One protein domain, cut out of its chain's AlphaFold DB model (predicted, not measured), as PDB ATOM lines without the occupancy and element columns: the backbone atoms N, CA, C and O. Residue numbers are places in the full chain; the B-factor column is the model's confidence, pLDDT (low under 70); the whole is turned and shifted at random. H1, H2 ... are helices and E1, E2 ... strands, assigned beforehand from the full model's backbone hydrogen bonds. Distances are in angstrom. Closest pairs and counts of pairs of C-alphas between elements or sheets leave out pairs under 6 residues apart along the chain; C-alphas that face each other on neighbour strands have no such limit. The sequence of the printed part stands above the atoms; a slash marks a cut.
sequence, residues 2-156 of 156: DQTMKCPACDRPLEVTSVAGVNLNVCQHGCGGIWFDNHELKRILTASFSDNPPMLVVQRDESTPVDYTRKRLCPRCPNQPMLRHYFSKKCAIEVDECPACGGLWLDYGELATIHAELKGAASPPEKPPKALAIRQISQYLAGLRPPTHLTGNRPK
ATOM      1  N   ASP A   2     -29.753  26.311  18.360       46.53
ATOM      2  CA  ASP A   2     -28.479  26.892  17.952       46.53
ATOM      3  C   ASP A   2     -27.367  25.893  18.298       46.53
ATOM      4  O   ASP A   2     -27.216  25.512  19.461       46.53
ATOM      5  N   GLN A   3     -26.697  25.339  17.286       56.97
ATOM      6  CA  GLN A   3     -25.628  24.372  17.515       56.97
ATOM      7  C   GLN A   3     -24.367  25.145  17.890       56.97
ATOM      8  O   GLN A   3     -23.619  25.595  17.028       56.97
ATOM      9  N   THR A   4     -24.129  25.288  19.192       81.56
ATOM     10  CA  THR A   4     -22.872  25.826  19.709       81.56
ATOM     11  C   THR A   4     -21.716  24.916  19.288       81.56
ATOM     12  O   THR A   4     -21.703  23.724  19.611       81.56
ATOM     13  N   MET A   5     -20.742  25.473  18.565       93.50
ATOM     14  CA  MET A   5     -19.524  24.756  18.185       93.50
ATOM     15  C   MET A   5     -18.768  24.290  19.435       93.50
ATOM     16  O   MET A   5     -18.607  25.046  20.393       93.50
ATOM     17  N   LYS A   6     -18.281  23.047  19.422       96.88
ATOM     18  CA  LYS A   6     -17.461  22.493  20.507       96.88
ATOM     19  C   LYS A   6     -15.983  22.641  20.198       96.88
ATOM     20  O   LYS A   6     -15.550  22.384  19.082       96.88
ATOM     21  N   CYS A   7     -15.205  22.993  21.209       97.88
ATOM     22  CA  CYS A   7     -13.761  23.063  21.144       97.88
ATOM     23  C   CYS A   7     -13.184  21.689  20.772       97.88
ATOM     24  O   CYS A   7     -13.326  20.740  21.542       97.88
ATOM     25  N   PRO A   8     -12.471  21.560  19.648       97.56
ATOM     26  CA  PRO A   8     -11.919  20.287  19.210       97.56
ATOM     27  C   PRO A   8     -10.725  19.817  20.054       97.56
ATOM     28  O   PRO A   8     -10.244  18.702  19.848       97.56
ATOM     29  N   ALA A   9     -10.258  20.609  21.026       97.44
ATOM     30  CA  ALA A   9      -9.167  20.259  21.938       97.44
ATOM     31  C   ALA A   9      -9.620  19.865  23.360       97.44
ATOM     32  O   ALA A   9      -8.966  19.026  23.974       97.44
ATOM     33  N   CYS A  10     -10.716  20.432  23.880       97.25
ATOM     34  CA  CYS A  10     -11.203  20.148  25.243       97.25
ATOM     35  C   CYS A  10     -12.734  20.057  25.379       97.25
ATOM     36  O   CYS A  10     -13.255  20.019  26.490       97.25
ATOM     37  N   ASP A  11     -13.463  20.054  24.262       96.56
ATOM     38  CA  ASP A  11     -14.901  19.769  24.150       96.56
ATOM     39  C   ASP A  11     -15.857  20.791  24.806       96.56
ATOM     40  O   ASP A  11     -17.079  20.682  24.665       96.56
ATOM     41  N   ARG A  12     -15.315  21.838  25.445       96.19
ATOM     42  CA  ARG A  12     -16.046  23.027  25.923       96.19
ATOM     43  C   ARG A  12     -16.661  23.828  24.764       96.19
ATOM     44  O   ARG A  12     -16.135  23.767  23.655       96.19
ATOM     45  N   PRO A  13     -17.748  24.588  24.978       96.94
ATOM     46  CA  PRO A  13     -18.306  25.453  23.938       96.94
ATOM     47  C   PRO A  13     -17.302  26.527  23.498       96.94
ATOM     48  O   PRO A  13     -16.531  27.036  24.311       96.94
ATOM     49  N   LEU A  14     -17.312  26.861  22.209       97.12
ATOM     50  CA  LEU A  14     -16.594  28.015  21.677       97.12
ATOM     51  C   LEU A  14     -17.463  29.271  21.784       97.12
ATOM     52  O   LEU A  14     -18.666  29.227  21.530       97.12
ATOM     53  N   GLU A  15     -16.831  30.391  22.119       96.31
ATOM     54  CA  GLU A  15     -17.463  31.703  22.217       96.31
ATOM     55  C   GLU A  15     -17.038  32.594  21.051       96.31
ATOM     56  O   GLU A  15     -15.855  32.686  20.711       96.31
ATOM     57  N   VAL A  16     -18.001  33.291  20.448       95.94
ATOM     58  CA  VAL A  16     -17.720  34.226  19.358       95.94
ATOM     59  C   VAL A  16     -17.089  35.501  19.918       95.94
ATOM     60  O   VAL A  16     -17.693  36.208  20.720       95.94
ATOM     61  N   THR A  17     -15.884  35.824  19.457       91.94
ATOM     62  CA  THR A  17     -15.157  37.058  19.779       91.94
ATOM     63  C   THR A  17     -14.896  37.844  18.495       91.94
ATOM     64  O   THR A  17     -14.247  37.341  17.577       91.94
ATOM     65  N   SER A  18     -15.387  39.087  18.418       93.12
ATOM     66  CA  SER A  18     -15.179  39.940  17.240       93.12
ATOM     67  C   SER A  18     -13.856  40.703  17.329       93.12
ATOM     68  O   SER A  18     -13.634  41.467  18.267       93.12
ATOM     69  N   VAL A  19     -12.974  40.508  16.348       89.75
ATOM     70  CA  VAL A  19     -11.635  41.113  16.281       89.75
ATOM     71  C   VAL A  19     -11.401  41.630  14.867       89.75
ATOM     72  O   VAL A  19     -11.473  40.864  13.913       89.75
ATOM     73  N   ALA A  20     -11.146  42.935  14.707       88.94
ATOM     74  CA  ALA A  20     -10.984  43.581  13.393       88.94
ATOM     75  C   ALA A  20     -12.114  43.260  12.383       88.94
ATOM     76  O   ALA A  20     -11.867  43.076  11.190       88.94
ATOM     77  N   GLY A  21     -13.362  43.156  12.857       91.00
ATOM     78  CA  GLY A  21     -14.510  42.796  12.014       91.00
ATOM     79  C   GLY A  21     -14.495  41.341  11.522       91.00
ATOM     80  O   GLY A  21     -15.071  41.030  10.475       91.00
ATOM     81  N   VAL A  22     -13.797  40.453  12.234       93.56
ATOM     82  CA  VAL A  22     -13.785  38.997  12.037       93.56
ATOM     83  C   VAL A  22     -14.373  38.336  13.278       93.56
ATOM     84  O   VAL A  22     -14.024  38.728  14.389       93.56
ATOM     85  N   ASN A  23     -15.252  37.350  13.106       95.44
ATOM     86  CA  ASN A  23     -15.919  36.670  14.215       95.44
ATOM     87  C   ASN A  23     -15.216  35.345  14.501       95.44
ATOM     88  O   ASN A  23     -15.556  34.316  13.932       95.44
ATOM     89  N   LEU A  24     -14.245  35.382  15.408       96.19
ATOM     90  CA  LEU A  24     -13.468  34.207  15.784       96.19
ATOM     91  C   LEU A  24     -14.228  33.365  16.802       96.19
ATOM     92  O   LEU A  24     -14.877  33.911  17.689       96.19
ATOM     93  N   ASN A  25     -14.091  32.044  16.729       97.88
ATOM     94  CA  ASN A  25     -14.658  31.135  17.721       97.88
ATOM     95  C   ASN A  25     -13.548  30.716  18.696       97.88
ATOM     96  O   ASN A  25     -12.653  29.948  18.346       97.88
ATOM     97  N   VAL A  26     -13.577  31.247  19.916       97.12
ATOM     98  CA  VAL A  26     -12.499  31.135  20.908       97.12
ATOM     99  C   VAL A  26     -12.931  30.227  22.052       97.12
ATOM    100  O   VAL A  26     -14.024  30.374  22.592       97.12
ATOM    101  N   CYS A  27     -12.068  29.303  22.472       97.62
ATOM    102  CA  CYS A  27     -12.310  28.479  23.654       97.62
ATOM    103  C   CYS A  27     -12.012  29.267  24.939       97.62
ATOM    104  O   CYS A  27     -10.996  29.032  25.604       97.62
ATOM    105  N   GLN A  28     -12.898  30.199  25.285       94.81
ATOM    106  CA  GLN A  28     -12.835  30.941  26.543       94.81
ATOM    107  C   GLN A  28     -13.067  30.000  27.735       94.81
ATOM    108  O   GLN A  28     -13.762  28.987  27.640       94.81
ATOM    109  N   HIS A  29     -12.416  30.303  28.855       94.25
ATOM    110  CA  HIS A  29     -12.458  29.552  30.112       94.25
ATOM    111  C   HIS A  29     -12.116  28.052  29.979       94.25
ATOM    112  O   HIS A  29     -12.478  27.237  30.829       94.25
ATOM    113  N   GLY A  30     -11.430  27.683  28.895       96.12
ATOM    114  CA  GLY A  30     -11.024  26.321  28.564       96.12
ATOM    115  C   GLY A  30      -9.564  26.270  28.149       96.12
ATOM    116  O   GLY A  30      -8.728  26.947  28.740       96.12
ATOM    117  N   CYS A  31      -9.242  25.505  27.104       96.50
ATOM    118  CA  CYS A  31      -7.857  25.376  26.647       96.50
ATOM    119  C   CYS A  31      -7.283  26.645  25.993       96.50
ATOM    120  O   CYS A  31      -6.066  26.750  25.870       96.50
ATOM    121  N   GLY A  32      -8.126  27.600  25.578       96.25
ATOM    122  CA  GLY A  32      -7.704  28.845  24.929       96.25
ATOM    123  C   GLY A  32      -7.362  28.727  23.439       96.25
ATOM    124  O   GLY A  32      -6.826  29.675  22.870       96.25
ATOM    125  N   GLY A  33      -7.638  27.588  22.799       97.06
ATOM    126  CA  GLY A  33      -7.499  27.463  21.346       97.06
ATOM    127  C   GLY A  33      -8.563  28.256  20.582       97.06
ATOM    128  O   GLY A  33      -9.584  28.669  21.148       97.06
ATOM    129  N   ILE A  34      -8.301  28.493  19.301       98.12
ATOM    130  CA  ILE A  34      -9.100  29.367  18.445       98.12
ATOM    131  C   ILE A  34      -9.410  28.646  17.139       98.12
ATOM    132  O   ILE A  34      -8.520  28.127  16.464       98.12
ATOM    133  N   TRP A  35     -10.684  28.669  16.769       98.44
ATOM    134  CA  TRP A  35     -11.148  28.281  15.451       98.44
ATOM    135  C   TRP A  35     -11.242  29.505  14.540       98.44
ATOM    136  O   TRP A  35     -11.864  30.513  14.891       98.44
ATOM    137  N   PHE A  36     -10.640  29.373  13.362       98.19
ATOM    138  CA  PHE A  36     -10.705  30.315  12.257       98.19
ATOM    139  C   PHE A  36     -11.455  29.653  11.108       98.19
ATOM    140  O   PHE A  36     -11.052  28.592  10.629       98.19
ATOM    141  N   ASP A  37     -12.510  30.287  10.614       97.81
ATOM    142  CA  ASP A  37     -13.077  29.891   9.332       97.81
ATOM    143  C   ASP A  37     -12.106  30.195   8.188       97.81
ATOM    144  O   ASP A  37     -11.099  30.901   8.341       97.81
ATOM    145  N   ASN A  38     -12.418  29.660   7.007       95.44
ATOM    146  CA  ASN A  38     -11.600  29.876   5.825       95.44
ATOM    147  C   ASN A  38     -11.328  31.378   5.612       95.44
ATOM    148  O   ASN A  38     -12.231  32.215   5.655       95.44
ATOM    149  N   HIS A  39     -10.057  31.705   5.386       93.81
ATOM    150  CA  HIS A  39      -9.516  33.059   5.226       93.81
ATOM    151  C   HIS A  39      -9.518  33.975   6.468       93.81
ATOM    152  O   HIS A  39      -8.910  35.048   6.405       93.81
ATOM    153  N   GLU A  40     -10.108  33.596   7.606       96.88
ATOM    154  CA  GLU A  40     -10.141  34.455   8.801       96.88
ATOM    155  C   GLU A  40      -8.755  34.675   9.407       96.88
ATOM    156  O   GLU A  40      -8.398  35.816   9.707       96.88
ATOM    157  N   LEU A  41      -7.934  33.623   9.498       95.06
ATOM    158  CA  LEU A  41      -6.556  33.733   9.988       95.06
ATOM    159  C   LEU A  41      -5.760  34.756   9.167       95.06
ATOM    160  O   LEU A  41      -5.098  35.629   9.725       95.06
ATOM    161  N   LYS A  42      -5.881  34.715   7.834       93.75
ATOM    162  CA  LYS A  42      -5.224  35.681   6.939       93.75
ATOM    163  C   LYS A  42      -5.689  37.112   7.216       93.75
ATOM    164  O   LYS A  42      -4.858  38.020   7.231       93.75
ATOM    165  N   ARG A  43      -6.989  37.334   7.439       93.56
ATOM    166  CA  ARG A  43      -7.539  38.667   7.750       93.56
ATOM    167  C   ARG A  43      -7.012  39.194   9.085       93.56
ATOM    168  O   ARG A  43      -6.584  40.343   9.139       93.56
ATOM    169  N   ILE A  44      -6.978  38.349  10.116       93.31
ATOM    170  CA  ILE A  44      -6.429  38.702  11.434       93.31
ATOM    171  C   ILE A  44      -4.943  39.043  11.343       93.31
ATOM    172  O   ILE A  44      -4.539  40.096  11.832       93.31
ATOM    173  N   LEU A  45      -4.148  38.210  10.666       89.94
ATOM    174  CA  LEU A  45      -2.725  38.478  10.449       89.94
ATOM    175  C   LEU A  45      -2.507  39.759   9.635       89.94
ATOM    176  O   LEU A  45      -1.627  40.544   9.944       89.94
ATOM    177  N   THR A  46      -3.332  40.028   8.621       89.00
ATOM    178  CA  THR A  46      -3.238  41.285   7.860       89.00
ATOM    179  C   THR A  46      -3.502  42.495   8.761       89.00
ATOM    180  O   THR A  46      -2.739  43.459   8.751       89.00
ATOM    181  N   ALA A  47      -4.555  42.439   9.582       87.75
ATOM    182  CA  ALA A  47      -4.913  43.522  10.495       87.75
ATOM    183  C   ALA A  47      -3.863  43.744  11.600       87.75
ATOM    184  O   ALA A  47      -3.652  44.881  12.029       87.75
ATOM    185  N   SER A  48      -3.173  42.690  12.047       87.31
ATOM    186  CA  SER A  48      -2.164  42.762  13.113       87.31
ATOM    187  C   SER A  48      -0.848  43.439  12.705       87.31
ATOM    188  O   SER A  48      -0.028  43.739  13.580       87.31
ATOM    189  N   PHE A  49      -0.649  43.720  11.414       86.44
ATOM    190  CA  PHE A  49       0.468  44.521  10.896       86.44
ATOM    191  C   PHE A  49       0.125  45.996  10.651       86.44
ATOM    192  O   PHE A  49       0.993  46.743  10.213       86.44
ATOM    193  N   SER A  50      -1.108  46.426  10.929       85.81
ATOM    194  CA  SER A  50      -1.492  47.839  10.823       85.81
ATOM    195  C   SER A  50      -0.900  48.697  11.954       85.81
ATOM    196  O   SER A  50      -0.447  48.173  12.975       85.81
ATOM    197  N   ASP A  51      -0.957  50.025  11.797       82.31
ATOM    198  CA  ASP A  51      -0.504  50.990  12.816       82.31
ATOM    199  C   ASP A  51      -1.289  50.873  14.134       82.31
ATOM    200  O   ASP A  51      -0.760  51.152  15.214       82.31
ATOM    201  N   ASN A  52      -2.538  50.402  14.057       82.69
ATOM    202  CA  ASN A  52      -3.399  50.126  15.201       82.69
ATOM    203  C   ASN A  52      -3.866  48.657  15.184       82.69
ATOM    204  O   ASN A  52      -4.998  48.370  14.780       82.69
ATOM    205  N   PRO A  53      -2.999  47.709  15.580       84.50
ATOM    206  CA  PRO A  53      -3.317  46.293  15.499       84.50
ATOM    207  C   PRO A  53      -4.446  45.931  16.473       84.50
ATOM    208  O   PRO A  53      -4.478  46.436  17.599       84.50
ATOM    209  N   PRO A  54      -5.362  45.033  16.076       84.75
ATOM    210  CA  PRO A  54      -6.473  44.639  16.921       84.75
ATOM    211  C   PRO A  54      -6.001  43.820  18.127       84.75
ATOM    212  O   PRO A  54      -4.994  43.112  18.067       84.75
ATOM    213  N   MET A  55      -6.777  43.879  19.210       85.25
ATOM    214  CA  MET A  55      -6.541  43.103  20.424       85.25
ATOM    215  C   MET A  55      -7.505  41.916  20.483       85.25
ATOM    216  O   MET A  55      -8.716  42.090  20.363       85.25
ATOM    217  N   LEU A  56      -6.962  40.719  20.703       87.19
ATOM    218  CA  LEU A  56      -7.723  39.512  21.015       87.19
ATOM    219  C   LEU A  56      -7.418  39.109  22.458       87.19
ATOM    220  O   LEU A  56      -6.258  38.897  22.805       87.19
ATOM    221  N   VAL A  57      -8.457  38.994  23.285       87.19
ATOM    222  CA  VAL A  57      -8.338  38.545  24.677       87.19
ATOM    223  C   VAL A  57      -8.819  37.102  24.775       87.19
ATOM    224  O   VAL A  57      -9.972  36.802  24.468       87.19
ATOM    225  N   VAL A  58      -7.931  36.217  25.226       89.75
ATOM    226  CA  VAL A  58      -8.231  34.803  25.473       89.75
ATOM    227  C   VAL A  58      -8.077  34.524  26.963       89.75
ATOM    228  O   VAL A  58      -6.975  34.589  27.504       89.75
ATOM    229  N   GLN A  59      -9.181  34.210  27.627       90.75
ATOM    230  CA  GLN A  59      -9.215  33.793  29.021       90.75
ATOM    231  C   GLN A  59      -9.072  32.274  29.067       90.75
ATOM    232  O   GLN A  59     -10.028  31.544  28.833       90.75
ATOM    233  N   ARG A  60      -7.863  31.780  29.322       91.56
ATOM    234  CA  ARG A  60      -7.583  30.342  29.403       91.56
ATOM    235  C   ARG A  60      -7.712  29.840  30.842       91.56
ATOM    236  O   ARG A  60      -7.280  30.507  31.776       91.56
ATOM    237  N   ASP A  61      -8.217  28.623  30.998       92.00
ATOM    238  CA  ASP A  61      -8.055  27.827  32.209       92.00
ATOM    239  C   ASP A  61      -6.806  26.932  32.071       92.00
ATOM    240  O   ASP A  61      -6.783  25.977  31.294       92.00
ATOM    241  N   GLU A  62      -5.735  27.254  32.806       88.25
ATOM    242  CA  GLU A  62      -4.477  26.486  32.778       88.25
ATOM    243  C   GLU A  62      -4.642  25.044  33.287       88.25
ATOM    244  O   GLU A  62      -3.828  24.189  32.938       88.25
ATOM    245  N   SER A  63      -5.686  24.763  34.074       92.56
ATOM    246  CA  SER A  63      -5.967  23.423  34.598       92.56
ATOM    247  C   SER A  63      -6.700  22.521  33.604       92.56
ATOM    248  O   SER A  63      -6.770  21.311  33.817       92.56
ATOM    249  N   THR A  64      -7.220  23.079  32.502       91.69
ATOM    250  CA  THR A  64      -7.921  22.299  31.479       91.69
ATOM    251  C   THR A  64      -6.926  21.374  30.758       91.69
ATOM    252  O   THR A  64      -6.009  21.867  30.088       91.69
ATOM    253  N   PRO A  65      -7.091  20.039  30.855       92.06
ATOM    254  CA  PRO A  65      -6.218  19.099  30.170       92.06
ATOM    255  C   PRO A  65      -6.471  19.143  28.660       92.06
ATOM    256  O   PRO A  65      -7.610  19.248  28.205       92.06
ATOM    257  N   VAL A  66      -5.396  19.027  27.881       93.62
ATOM    258  CA  VAL A  66      -5.450  18.901  26.422       93.62
ATOM    259  C   VAL A  66      -4.594  17.713  26.021       93.62
ATOM    260  O   VAL A  66      -3.396  17.684  26.297       93.62
ATOM    261  N   ASP A  67      -5.208  16.740  25.354       93.56
ATOM    262  CA  ASP A  67      -4.476  15.678  24.674       93.56
ATOM    263  C   ASP A  67      -4.113  16.161  23.269       93.56
ATOM    264  O   ASP A  67      -4.948  16.195  22.362       93.56
ATOM    265  N   TYR A  68      -2.855  16.565  23.098       91.06
ATOM    266  CA  TYR A  68      -2.347  17.015  21.808       91.06
ATOM    267  C   TYR A  68      -2.207  15.867  20.808       91.06
ATOM    268  O   TYR A  68      -2.171  16.135  19.618       91.06
ATOM    269  N   THR A  69      -2.177  14.600  21.227       90.06
ATOM    270  CA  THR A  69      -2.023  13.455  20.311       90.06
ATOM    271  C   THR A  69      -3.339  13.022  19.661       90.06
ATOM    272  O   THR A  69      -3.336  12.302  18.659       90.06
ATOM    273  N   ARG A  70      -4.479  13.479  20.200       91.06
ATOM    274  CA  ARG A  70      -5.805  13.086  19.717       91.06
ATOM    275  C   ARG A  70      -6.073  13.604  18.308       91.06
ATOM    276  O   ARG A  70      -5.809  14.764  17.989       91.06
ATOM    277  N   LYS A  71      -6.710  12.766  17.487       94.06
ATOM    278  CA  LYS A  71      -7.309  13.220  16.226       94.06
ATOM    279  C   LYS A  71      -8.491  14.128  16.539       94.06
ATOM    280  O   LYS A  71      -9.389  13.747  17.289       94.06
ATOM    281  N   ARG A  72      -8.488  15.321  15.956       97.44
ATOM    282  CA  ARG A  72      -9.505  16.344  16.194       97.44
ATOM    283  C   ARG A  72     -10.537  16.361  15.073       97.44
ATOM    284  O   ARG A  72     -10.205  16.168  13.904       97.44
ATOM    285  N   LEU A  73     -11.795  16.591  15.440       98.06
ATOM    286  CA  LEU A  73     -12.884  16.788  14.487       98.06
ATOM    287  C   LEU A  73     -13.096  18.279  14.246       98.06
ATOM    288  O   LEU A  73     -12.945  19.086  15.158       98.06
ATOM    289  N   CYS A  74     -13.472  18.634  13.025       98.19
ATOM    290  CA  CYS A  74     -13.851  19.991  12.687       98.19
ATOM    291  C   CYS A  74     -15.086  20.396  13.511       98.19
ATOM    292  O   CYS A  74     -16.096  19.693  13.471       98.19
ATOM    293  N   PRO A  75     -15.056  21.541  14.214       96.94
ATOM    294  CA  PRO A  75     -16.208  22.014  14.979       96.94
ATOM    295  C   PRO A  75     -17.372  22.478  14.091       96.94
ATOM    296  O   PRO A  75     -18.497  22.591  14.571       96.94
ATOM    297  N   ARG A  76     -17.109  22.745  12.802       96.06
ATOM    298  CA  ARG A  76     -18.095  23.229  11.825       96.06
ATOM    299  C   ARG A  76     -18.668  22.131  10.930       96.06
ATOM    300  O   ARG A  76     -19.836  22.199  10.560       96.06
ATOM    301  N   CYS A  77     -17.858  21.137  10.569       96.56
ATOM    302  CA  CYS A  77     -18.246  20.058   9.664       96.56
ATOM    303  C   CYS A  77     -18.550  18.778  10.460       96.56
ATOM    304  O   CYS A  77     -17.650  18.267  11.133       96.56
ATOM    305  N   PRO A  78     -19.767  18.213  10.368       93.81
ATOM    306  CA  PRO A  78     -20.126  17.001  11.098       93.81
ATOM    307  C   PRO A  78     -19.184  15.834  10.787       93.81
ATOM    308  O   PRO A  78     -18.998  15.476   9.627       93.81
ATOM    309  N   ASN A  79     -18.620  15.221  11.833       94.69
ATOM    310  CA  ASN A  79     -17.761  14.030  11.754       94.69
ATOM    311  C   ASN A  79     -16.538  14.152  10.827       94.69
ATOM    312  O   ASN A  79     -15.982  13.131  10.433       94.69
ATOM    313  N   GLN A  80     -16.101  15.366  10.481       97.94
ATOM    314  CA  GLN A  80     -14.966  15.573   9.584       97.94
ATOM    315  C   GLN A  80     -13.656  15.623  10.381       97.94
ATOM    316  O   GLN A  80     -13.460  16.577  11.136       97.94
ATOM    317  N   PRO A  81     -12.723  14.667  10.213       98.19
ATOM    318  CA  PRO A  81     -11.399  14.770  10.811       98.19
ATOM    319  C   PRO A  81     -10.624  15.934  10.196       98.19
ATOM    320  O   PRO A  81     -10.678  16.147   8.979       98.19
ATOM    321  N   MET A  82      -9.901  16.665  11.038       98.38
ATOM    322  CA  MET A  82      -8.931  17.661  10.596       98.38
ATOM    323  C   MET A  82      -7.574  17.001  10.350       98.38
ATOM    324  O   MET A  82      -7.221  16.005  10.987       98.38
ATOM    325  N   LEU A  83      -6.829  17.549   9.397       97.38
ATOM    326  CA  LEU A  83      -5.479  17.138   9.057       97.38
ATOM    327  C   LEU A  83      -4.501  18.013   9.827       97.38
ATOM    328  O   LEU A  83      -4.516  19.232   9.676       97.38
ATOM    329  N   ARG A  84      -3.633  17.389  10.622       95.56
ATOM    330  CA  ARG A  84      -2.539  18.105  11.261       95.56
ATOM    331  C   ARG A  84      -1.368  18.258  10.308       95.56
ATOM    332  O   ARG A  84      -0.911  17.267   9.738       95.56
ATOM    333  N   HIS A  85      -0.860  19.472  10.170       91.75
ATOM    334  CA  HIS A  85       0.332  19.755   9.380       91.75
ATOM    335  C   HIS A  85       1.059  20.992   9.901       91.75
ATOM    336  O   HIS A  85       0.533  21.756  10.707       91.75
ATOM    337  N   TYR A  86       2.277  21.211   9.411       89.44
ATOM    338  CA  TYR A  86       3.012  22.428   9.717       89.44
ATOM    339  C   TYR A  86       2.452  23.629   8.952       89.44
ATOM    340  O   TYR A  86       2.172  23.541   7.753       89.44
ATOM    341  N   PHE A  87       2.323  24.765   9.637       85.75
ATOM    342  CA  PHE A  87       1.876  26.030   9.053       85.75
ATOM    343  C   PHE A  87       2.931  26.646   8.126       85.75
ATOM    344  O   PHE A  87       2.611  27.199   7.074       85.75
ATOM    345  N   SER A  88       4.207  26.566   8.513       80.94
ATOM    346  CA  SER A  88       5.323  27.164   7.779       80.94
ATOM    347  C   SER A  88       6.368  26.120   7.397       80.94
ATOM    348  O   SER A  88       6.488  25.061   8.014       80.94
ATOM    349  N   LYS A  89       7.191  26.444   6.390       75.62
ATOM    350  CA  LYS A  89       8.318  25.598   5.949       75.62
ATOM    351  C   LYS A  89       9.383  25.383   7.031       75.62
ATOM    352  O   LYS A  89      10.252  24.540   6.851       75.62
ATOM    353  N   LYS A  90       9.342  26.162   8.119       76.31
ATOM    354  CA  LYS A  90      10.221  25.988   9.282       76.31
ATOM    355  C   LYS A  90       9.778  24.829  10.180       76.31
ATOM    356  O   LYS A  90      10.520  24.479  11.087       76.31
ATOM    357  N   CYS A  91       8.596  24.252   9.939       73.75
ATOM    358  CA  CYS A  91       8.039  23.129  10.694       73.75
ATOM    359  C   CYS A  91       7.970  23.361  12.215       73.75
ATOM    360  O   CYS A  91       8.082  22.422  12.993       73.75
ATOM    361  N   ALA A  92       7.800  24.614  12.647       77.50
ATOM    362  CA  ALA A  92       7.795  24.975  14.067       77.50
ATOM    363  C   ALA A  92       6.386  25.059  14.676       77.50
ATOM    364  O   ALA A  92       6.244  25.130  15.893       77.50
ATOM    365  N   ILE A  93       5.349  25.099  13.836       84.88
ATOM    366  CA  ILE A  93       3.970  25.367  14.250       84.88
ATOM    367  C   ILE A  93       3.079  24.348  13.570       84.88
ATOM    368  O   ILE A  93       2.980  24.360  12.343       84.88
ATOM    369  N   GLU A  94       2.473  23.464  14.350       89.38
ATOM    370  CA  GLU A  94       1.446  22.550  13.865       89.38
ATOM    371  C   GLU A  94       0.094  23.258  13.910       89.38
ATOM    372  O   GLU A  94      -0.160  24.059  14.795       89.38
ATOM    373  N   VAL A  95      -0.757  23.005  12.925       94.38
ATOM    374  CA  VAL A  95      -2.150  23.458  12.901       94.38
ATOM    375  C   VAL A  95      -3.019  22.292  12.457       94.38
ATOM    376  O   VAL A  95      -2.546  21.409  11.736       94.38
ATOM    377  N   ASP A  96      -4.284  22.274  12.874       98.06
ATOM    378  CA  ASP A  96      -5.254  21.305  12.365       98.06
ATOM    379  C   ASP A  96      -6.179  21.991  11.343       98.06
ATOM    380  O   ASP A  96      -6.947  22.889  11.688       98.06
ATOM    381  N   GLU A  97      -6.127  21.561  10.081       98.19
ATOM    382  CA  GLU A  97      -6.947  22.097   8.987       98.19
ATOM    383  C   GLU A  97      -8.082  21.139   8.618       98.19
ATOM    384  O   GLU A  97      -7.893  19.934   8.440       98.19
ATOM    385  N   CYS A  98      -9.294  21.665   8.466       98.50
ATOM    386  CA  CYS A  98     -10.418  20.900   7.951       98.50
ATOM    387  C   CYS A  98     -10.379  20.851   6.413       98.50
ATOM    388  O   CYS A  98     -10.632  21.876   5.779       98.50
ATOM    389  N   PRO A  99     -10.206  19.673   5.785       98.06
ATOM    390  CA  PRO A  99     -10.132  19.575   4.324       98.06
ATOM    391  C   PRO A  99     -11.475  19.843   3.626       98.06
ATOM    392  O   PRO A  99     -11.505  20.058   2.420       98.06
ATOM    393  N   ALA A 100     -12.595  19.817   4.359       98.06
ATOM    394  CA  ALA A 100     -13.924  20.039   3.790       98.06
ATOM    395  C   ALA A 100     -14.304  21.526   3.700       98.06
ATOM    396  O   ALA A 100     -14.977  21.924   2.754       98.06
ATOM    397  N   CYS A 101     -13.912  22.343   4.684       98.00
ATOM    398  CA  CYS A 101     -14.284  23.762   4.729       98.00
ATOM    399  C   CYS A 101     -13.100  24.733   4.710       98.00
ATOM    400  O   CYS A 101     -13.336  25.934   4.617       98.00
ATOM    401  N   GLY A 102     -11.856  24.251   4.811       97.88
ATOM    402  CA  GLY A 102     -10.649  25.084   4.876       97.88
ATOM    403  C   GLY A 102     -10.493  25.866   6.186       97.88
ATOM    404  O   GLY A 102      -9.714  26.812   6.248       97.88
ATOM    405  N   GLY A 103     -11.276  25.535   7.216       98.19
ATOM    406  CA  GLY A 103     -11.134  26.138   8.539       98.19
ATOM    407  C   GLY A 103      -9.933  25.572   9.297       98.19
ATOM    408  O   GLY A 103      -9.570  24.410   9.109       98.19
ATOM    409  N   LEU A 104      -9.344  26.394  10.161       98.38
ATOM    410  CA  LEU A 104      -8.134  26.095  10.917       98.38
ATOM    411  C   LEU A 104      -8.412  26.134  12.416       98.38
ATOM    412  O   LEU A 104      -9.009  27.081  12.931       98.38
ATOM    413  N   TRP A 105      -7.907  25.134  13.125       98.31
ATOM    414  CA  TRP A 105      -7.761  25.171  14.568       98.31
ATOM    415  C   TRP A 105      -6.312  25.473  14.929       98.31
ATOM    416  O   TRP A 105      -5.400  24.768  14.492       98.31
ATOM    417  N   LEU A 106      -6.130  26.516  15.737       97.38
ATOM    418  CA  LEU A 106      -4.856  26.859  16.355       97.38
ATOM    419  C   LEU A 106      -4.988  26.650  17.861       97.38
ATOM    420  O   LEU A 106      -5.864  27.234  18.509       97.38
ATOM    421  N   ASP A 107      -4.102  25.843  18.425       96.56
ATOM    422  CA  ASP A 107      -3.955  25.731  19.861       96.56
ATOM    423  C   ASP A 107      -3.448  27.036  20.468       96.56
ATOM    424  O   ASP A 107      -2.946  27.973  19.832       96.56
ATOM    425  N   TYR A 108      -3.625  27.100  21.775       93.38
ATOM    426  CA  TYR A 108      -3.249  28.251  22.549       93.38
ATOM    427  C   TYR A 108      -1.764  28.613  22.358       93.38
ATOM    428  O   TYR A 108      -0.867  27.819  22.643       93.38
ATOM    429  N   GLY A 109      -1.512  29.850  21.927       87.38
ATOM    430  CA  GLY A 109      -0.169  30.377  21.682       87.38
ATOM    431  C   GLY A 109       0.289  30.321  20.224       87.38
ATOM    432  O   GLY A 109       1.067  31.183  19.820       87.38
ATOM    433  N   GLU A 110      -0.238  29.406  19.408       92.44
ATOM    434  CA  GLU A 110       0.207  29.208  18.018       92.44
ATOM    435  C   GLU A 110      -0.018  30.443  17.143       92.44
ATOM    436  O   GLU A 110       0.836  30.789  16.334       92.44
ATOM    437  N   LEU A 111      -1.105  31.191  17.357       92.25
ATOM    438  CA  LEU A 111      -1.345  32.446  16.635       92.25
ATOM    439  C   LEU A 111      -0.231  33.484  16.869       92.25
ATOM    440  O   LEU A 111       0.167  34.181  15.937       92.25
ATOM    441  N   ALA A 112       0.296  33.593  18.094       87.06
ATOM    442  CA  ALA A 112       1.371  34.536  18.414       87.06
ATOM    443  C   ALA A 112       2.697  34.054  17.831       87.06
ATOM    444  O   ALA A 112       3.471  34.864  17.325       87.06
ATOM    445  N   THR A 113       2.921  32.743  17.857       85.06
ATOM    446  CA  THR A 113       4.048  32.057  17.220       85.06
ATOM    447  C   THR A 113       4.061  32.327  15.708       85.06
ATOM    448  O   THR A 113       5.066  32.806  15.188       85.06
ATOM    449  N   ILE A 114       2.924  32.161  15.018       87.75
ATOM    450  CA  ILE A 114       2.757  32.479  13.586       87.75
ATOM    451  C   ILE A 114       3.029  33.961  13.328       87.75
ATOM    452  O   ILE A 114       3.795  34.318  12.433       87.75
ATOM    453  N   HIS A 115       2.418  34.840  14.123       87.81
ATOM    454  CA  HIS A 115       2.593  36.285  13.989       87.81
ATOM    455  C   HIS A 115       4.060  36.708  14.161       87.81
ATOM    456  O   HIS A 115       4.551  37.554  13.413       87.81
ATOM    457  N   ALA A 116       4.777  36.109  15.114       85.12
ATOM    458  CA  ALA A 116       6.199  36.354  15.340       85.12
ATOM    459  C   ALA A 116       7.066  35.867  14.168       85.12
ATOM    460  O   ALA A 116       7.931  36.617  13.708       85.12
ATOM    461  N   GLU A 117       6.804  34.665  13.635       84.75
ATOM    462  CA  GLU A 117       7.519  34.152  12.460       84.75
ATOM    463  C   GLU A 117       7.354  35.064  11.242       84.75
ATOM    464  O   GLU A 117       8.329  35.331  10.536       84.75
ATOM    465  N   LEU A 118       6.142  35.580  11.016       85.19
ATOM    466  CA  LEU A 118       5.845  36.491   9.909       85.19
ATOM    467  C   LEU A 118       6.478  37.878  10.085       85.19
ATOM    468  O   LEU A 118       6.811  38.516   9.089       85.19
ATOM    469  N   LYS A 119       6.716  38.332  11.325       82.38
ATOM    470  CA  LYS A 119       7.519  39.540  11.602       82.38
ATOM    471  C   LYS A 119       9.016  39.360  11.348       82.38
ATOM    472  O   LYS A 119       9.754  40.336  11.451       82.38
ATOM    473  N   GLY A 120       9.480  38.145  11.058       73.69
ATOM    474  CA  GLY A 120      10.906  37.853  10.937       73.69
ATOM    475  C   GLY A 120      11.636  37.823  12.283       73.69
ATOM    476  O   GLY A 120      12.861  37.925  12.304       73.69
ATOM    477  N   ALA A 121      10.917  37.681  13.403       59.44
ATOM    478  CA  ALA A 121      11.557  37.433  14.689       59.44
ATOM    479  C   ALA A 121      12.230  36.046  14.677       59.44
ATOM    480  O   ALA A 121      11.726  35.102  14.056       59.44
ATOM    481  N   ALA A 122      13.383  35.928  15.348       51.22
ATOM    482  CA  ALA A 122      14.025  34.637  15.593       51.22
ATOM    483  C   ALA A 122      13.045  33.692  16.311       51.22
ATOM    484  O   ALA A 122      12.136  34.160  16.995       51.22
ATOM    485  N   SER A 123      13.230  32.387  16.095       48.94
ATOM    486  CA  SER A 123      12.330  31.290  16.466       48.94
ATOM    487  C   SER A 123      11.540  31.546  17.760       48.94
ATOM    488  O   SER A 123      12.134  31.943  18.766       48.94
ATOM    489  N   PRO A 124      10.220  31.304  17.766       48.97
ATOM    490  CA  PRO A 124       9.422  31.444  18.975       48.97
ATOM    491  C   PRO A 124       9.962  30.522  20.086       48.97
ATOM    492  O   PRO A 124      10.517  29.464  19.785       48.97
ATOM    493  N   PRO A 125       9.840  30.912  21.368       45.28
ATOM    494  CA  PRO A 125      10.307  30.088  22.483       45.28
ATOM    495  C   PRO A 125       9.638  28.703  22.466       45.28
ATOM    496  O   PRO A 125       8.454  28.605  22.156       45.28
ATOM    497  N   GLU A 126      10.370  27.650  22.870       47.81
ATOM    498  CA  GLU A 126       9.931  26.231  22.922       47.81
ATOM    499  C   GLU A 126       8.601  25.982  23.665       47.81
ATOM    500  O   GLU A 126       8.022  24.902  23.563       47.81
ATOM    501  N   LYS A 127       8.100  26.961  24.430       39.88
ATOM    502  CA  LYS A 127       6.783  26.930  25.073       39.88
ATOM    503  C   LYS A 127       6.070  28.266  24.855       39.88
ATOM    504  O   LYS A 127       6.638  29.305  25.210       39.88
ATOM    505  N   PRO A 128       4.830  28.274  24.331       42.66
ATOM    506  CA  PRO A 128       4.074  29.509  24.196       42.66
ATOM    507  C   PRO A 128       3.808  30.136  25.579       42.66
ATOM    508  O   PRO A 128       3.531  29.415  26.544       42.66
ATOM    509  N   PRO A 129       3.892  31.471  25.713       44.66
ATOM    510  CA  PRO A 129       3.642  32.159  26.976       44.66
ATOM    511  C   PRO A 129       2.201  31.968  27.477       44.66
ATOM    512  O   PRO A 129       1.261  31.803  26.703       44.66
ATOM    513  N   LYS A 130       2.013  32.083  28.799       39.22
ATOM    514  CA  LYS A 130       0.721  32.002  29.518       39.22
ATOM    515  C   LYS A 130      -0.338  33.040  29.102       39.22
ATOM    516  O   LYS A 130      -1.468  32.932  29.558       39.22
ATOM    517  N   ALA A 131      -0.008  33.977  28.200       35.91
ATOM    518  CA  ALA A 131      -0.945  34.867  27.492       35.91
ATOM    519  C   ALA A 131      -0.657  34.861  25.967       35.91
ATOM    520  O   ALA A 131       0.459  35.181  25.554       35.91
ATOM    521  N   LEU A 132      -1.643  34.512  25.128       36.00
ATOM    522  CA  LEU A 132      -1.587  34.699  23.677       36.00
ATOM    523  C   LEU A 132      -1.807  36.187  23.416       36.00
ATOM    524  O   LEU A 132      -2.903  36.704  23.614       36.00
ATOM    525  N   ALA A 133      -0.751  36.874  23.007       40.53
ATOM    526  CA  ALA A 133      -0.743  38.321  22.931       40.53
ATOM    527  C   ALA A 133      -0.459  38.761  21.486       40.53
ATOM    528  O   ALA A 133       0.700  38.871  21.078       40.53
ATOM    529  N   ILE A 134      -1.503  39.054  20.697       43.28
ATOM    530  CA  ILE A 134      -1.341  40.018  19.598       43.28
ATOM    531  C   ILE A 134      -1.178  41.375  20.299       43.28
ATOM    532  O   ILE A 134      -2.146  41.981  20.742       43.28
ATOM    533  N   ARG A 135       0.099  41.751  20.465       42.66
ATOM    534  CA  ARG A 135       0.705  42.636  21.483       42.66
ATOM    535  C   ARG A 135       0.850  42.012  22.872       42.66
ATOM    536  O   ARG A 135      -0.057  42.063  23.692       42.66
ATOM    537  N   GLN A 136       2.071  41.536  23.139       32.56
ATOM    538  CA  GLN A 136       2.709  41.542  24.459       32.56
ATOM    539  C   GLN A 136       2.255  42.786  25.235       32.56
ATOM    540  O   GLN A 136       2.585  43.915  24.869       32.56
ATOM    541  N   ILE A 137       1.480  42.572  26.294       35.16
ATOM    542  CA  ILE A 137       1.238  43.588  27.309       35.16
ATOM    543  C   ILE A 137       2.583  43.822  27.995       35.16
ATOM    544  O   ILE A 137       2.983  43.087  28.897       35.16
ATOM    545  N   SER A 138       3.293  44.866  27.581       33.22
ATOM    546  CA  SER A 138       4.067  45.624  28.549       33.22
ATOM    547  C   SER A 138       3.048  46.352  29.431       33.22
ATOM    548  O   SER A 138       2.412  47.297  28.988       33.22
ATOM    549  N   GLN A 139       2.912  45.865  30.669       38.56
ATOM    550  CA  GLN A 139       2.269  46.520  31.821       38.56
ATOM    551  C   GLN A 139       0.730  46.576  31.860       38.56
ATOM    552  O   GLN A 139       0.138  47.612  31.596       38.56
ATOM    553  N   TYR A 140       0.083  45.516  32.359       31.34
ATOM    554  CA  TYR A 140      -1.212  45.637  33.056       31.34
ATOM    555  C   TYR A 140      -1.365  44.594  34.186       31.34
ATOM    556  O   TYR A 140      -2.374  43.915  34.324       31.34
ATOM    557  N   LEU A 141      -0.334  44.501  35.037       35.03
ATOM    558  CA  LEU A 141      -0.450  44.066  36.439       35.03
ATOM    559  C   LEU A 141      -0.253  45.272  37.376       35.03
ATOM    560  O   LEU A 141       0.564  45.256  38.289       35.03
ATOM    561  N   ALA A 142      -0.993  46.351  37.131       37.03
ATOM    562  CA  ALA A 142      -1.095  47.473  38.057       37.03
ATOM    563  C   ALA A 142      -2.536  47.991  38.019       37.03
ATOM    564  O   ALA A 142      -2.883  48.824  37.192       37.03
ATOM    565  N   GLY A 143      -3.405  47.445  38.873       33.75
ATOM    566  CA  GLY A 143      -4.780  47.940  38.965       33.75
ATOM    567  C   GLY A 143      -5.707  47.197  39.921       33.75
ATOM    568  O   GLY A 143      -6.582  47.828  40.501       33.75
ATOM    569  N   LEU A 144      -5.500  45.903  40.175       34.31
ATOM    570  CA  LEU A 144      -6.250  45.202  41.220       34.31
ATOM    571  C   LEU A 144      -5.473  45.275  42.534       34.31
ATOM    572  O   LEU A 144      -4.738  44.362  42.901       34.31
ATOM    573  N   ARG A 145      -5.629  46.394  43.251       33.94
ATOM    574  CA  ARG A 145      -5.483  46.340  44.710       33.94
ATOM    575  C   ARG A 145      -6.593  45.417  45.231       33.94
ATOM    576  O   ARG A 145      -7.731  45.561  44.779       33.94
ATOM    577  N   PRO A 146      -6.303  44.480  46.149       40.34
ATOM    578  CA  PRO A 146      -7.357  43.718  46.804       40.34
ATOM    579  C   PRO A 146      -8.305  44.692  47.524       40.34
ATOM    580  O   PRO A 146      -7.843  45.741  47.987       40.34
ATOM    581  N   PRO A 147      -9.612  44.387  47.622       38.06
ATOM    582  CA  PRO A 147     -10.539  45.225  48.366       38.06
ATOM    583  C   PRO A 147     -10.047  45.345  49.809       38.06
ATOM    584  O   PRO A 147      -9.996  44.375  50.563       38.06
ATOM    585  N   THR A 148      -9.644  46.558  50.176       44.50
ATOM    586  CA  THR A 148      -9.425  46.953  51.561       44.50
ATOM    587  C   THR A 148     -10.722  46.731  52.328       44.50
ATOM    588  O   THR A 148     -11.765  47.256  51.938       44.50
ATOM    589  N   HIS A 149     -10.641  45.954  53.409       44.88
ATOM    590  CA  HIS A 149     -11.669  45.832  54.440       44.88
ATOM    591  C   HIS A 149     -12.336  47.187  54.718       44.88
ATOM    592  O   HIS A 149     -11.677  48.121  55.176       44.88
ATOM    593  N   LEU A 150     -13.647  47.287  54.477       47.12
ATOM    594  CA  LEU A 150     -14.445  48.383  55.011       47.12
ATOM    595  C   LEU A 150     -14.715  48.103  56.488       47.12
ATOM    596  O   LEU A 150     -15.390  47.146  56.864       47.12
ATOM    597  N   THR A 151     -14.136  48.962  57.314       47.91
ATOM    598  CA  THR A 151     -14.428  49.135  58.728       47.91
ATOM    599  C   THR A 151     -15.882  49.577  58.902       47.91
ATOM    600  O   THR A 151     -16.300  50.624  58.416       47.91
ATOM    601  N   GLY A 152     -16.672  48.779  59.618       36.94
ATOM    602  CA  GLY A 152     -17.978  49.186  60.124       36.94
ATOM    603  C   GLY A 152     -17.857  49.586  61.588       36.94
ATOM    604  O   GLY A 152     -18.081  48.752  62.457       36.94
ATOM    605  N   ASN A 153     -17.498  50.841  61.863       43.47
ATOM    606  CA  ASN A 153     -17.643  51.427  63.194       43.47
ATOM    607  C   ASN A 153     -18.941  52.251  63.200       43.47
ATOM    608  O   ASN A 153     -19.104  53.152  62.377       43.47
ATOM    609  N   ARG A 154     -19.891  51.907  64.076       41.94
ATOM    610  CA  ARG A 154     -21.179  52.602  64.248       41.94
ATOM    611  C   ARG A 154     -21.108  53.433  65.541       41.94
ATOM    612  O   ARG A 154     -20.584  52.918  66.524       41.94
ATOM    613  N   PRO A 155     -21.612  54.679  65.568       50.31
ATOM    614  CA  PRO A 155     -21.417  55.572  66.704       50.31
ATOM    615  C   PRO A 155     -22.396  55.280  67.846       50.31
ATOM    616  O   PRO A 155     -23.571  54.989  67.597       50.31
ATOM    617  N   LYS A 156     -21.913  55.447  69.078       44.16
ATOM    618  CA  LYS A 156     -22.621  56.059  70.207       44.16
ATOM    619  C   LYS A 156     -21.603  56.669  71.160       44.16
ATOM    620  O   LYS A 156     -20.566  56.010  71.378       44.16
TER     621      LYS A 156
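What this domain is: This is residues 2 to 156 of the 156 residues of an uncharacterized protein of Verrucomicrobia subdivision 3 bacterium (UniProt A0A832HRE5). This domain has little regular structure: a compact body, largely loops, holds one strongly twisted antiparallel sheet, E1 E2 E3 E6 E5 E4, with H1 on it, and residues 137 to 156 stick out as a long tail. Two meanders, E1 E2 E3 and E4 E5 E6, each of successive antiparallel neighbours, make the sheet. Of 155 printed residues, 41 are in named elements, class mixed, in order E1 E2 E3 H1 E4 E5 E6 H2. The whole is loose, radius of gyration of the C-alphas 18.7 A, spanning 76 by 38 by 31 A.

How they stand to each other: Start at E1, residues 15 to 19, which forms a hairpin with E2, residues 22 to 26; N 17 and O 24 are within hydrogen-bond range, 2.8 A. E3, residues 34 to 36, is antiparallel to E6, residues 104 to 106; look at N 36 and O 104, 2.8 A. H1, residues 40 to 47, is on the sheet, height 8.8 A. H2, residues 110 to 118, only grazes it. Every O i to N i+4 pair in both helices is within hydrogen-bond range.

Where its parts are: Find C-alpha 15 at (-17.463, 31.703, 22.217); E1 runs 12.6 A. E4, residues 83 to 86, and E5, residues 94 to 97, form a hairpin. H2, 12.3 A long, ends at (5.845, 36.491, 9.909).

The domain as a whole: The printed part has no cut. The link from H1 to E4 is long, 35 residues. Look for pLDDT under 70 at residues 2 to 3 and 121 to 156.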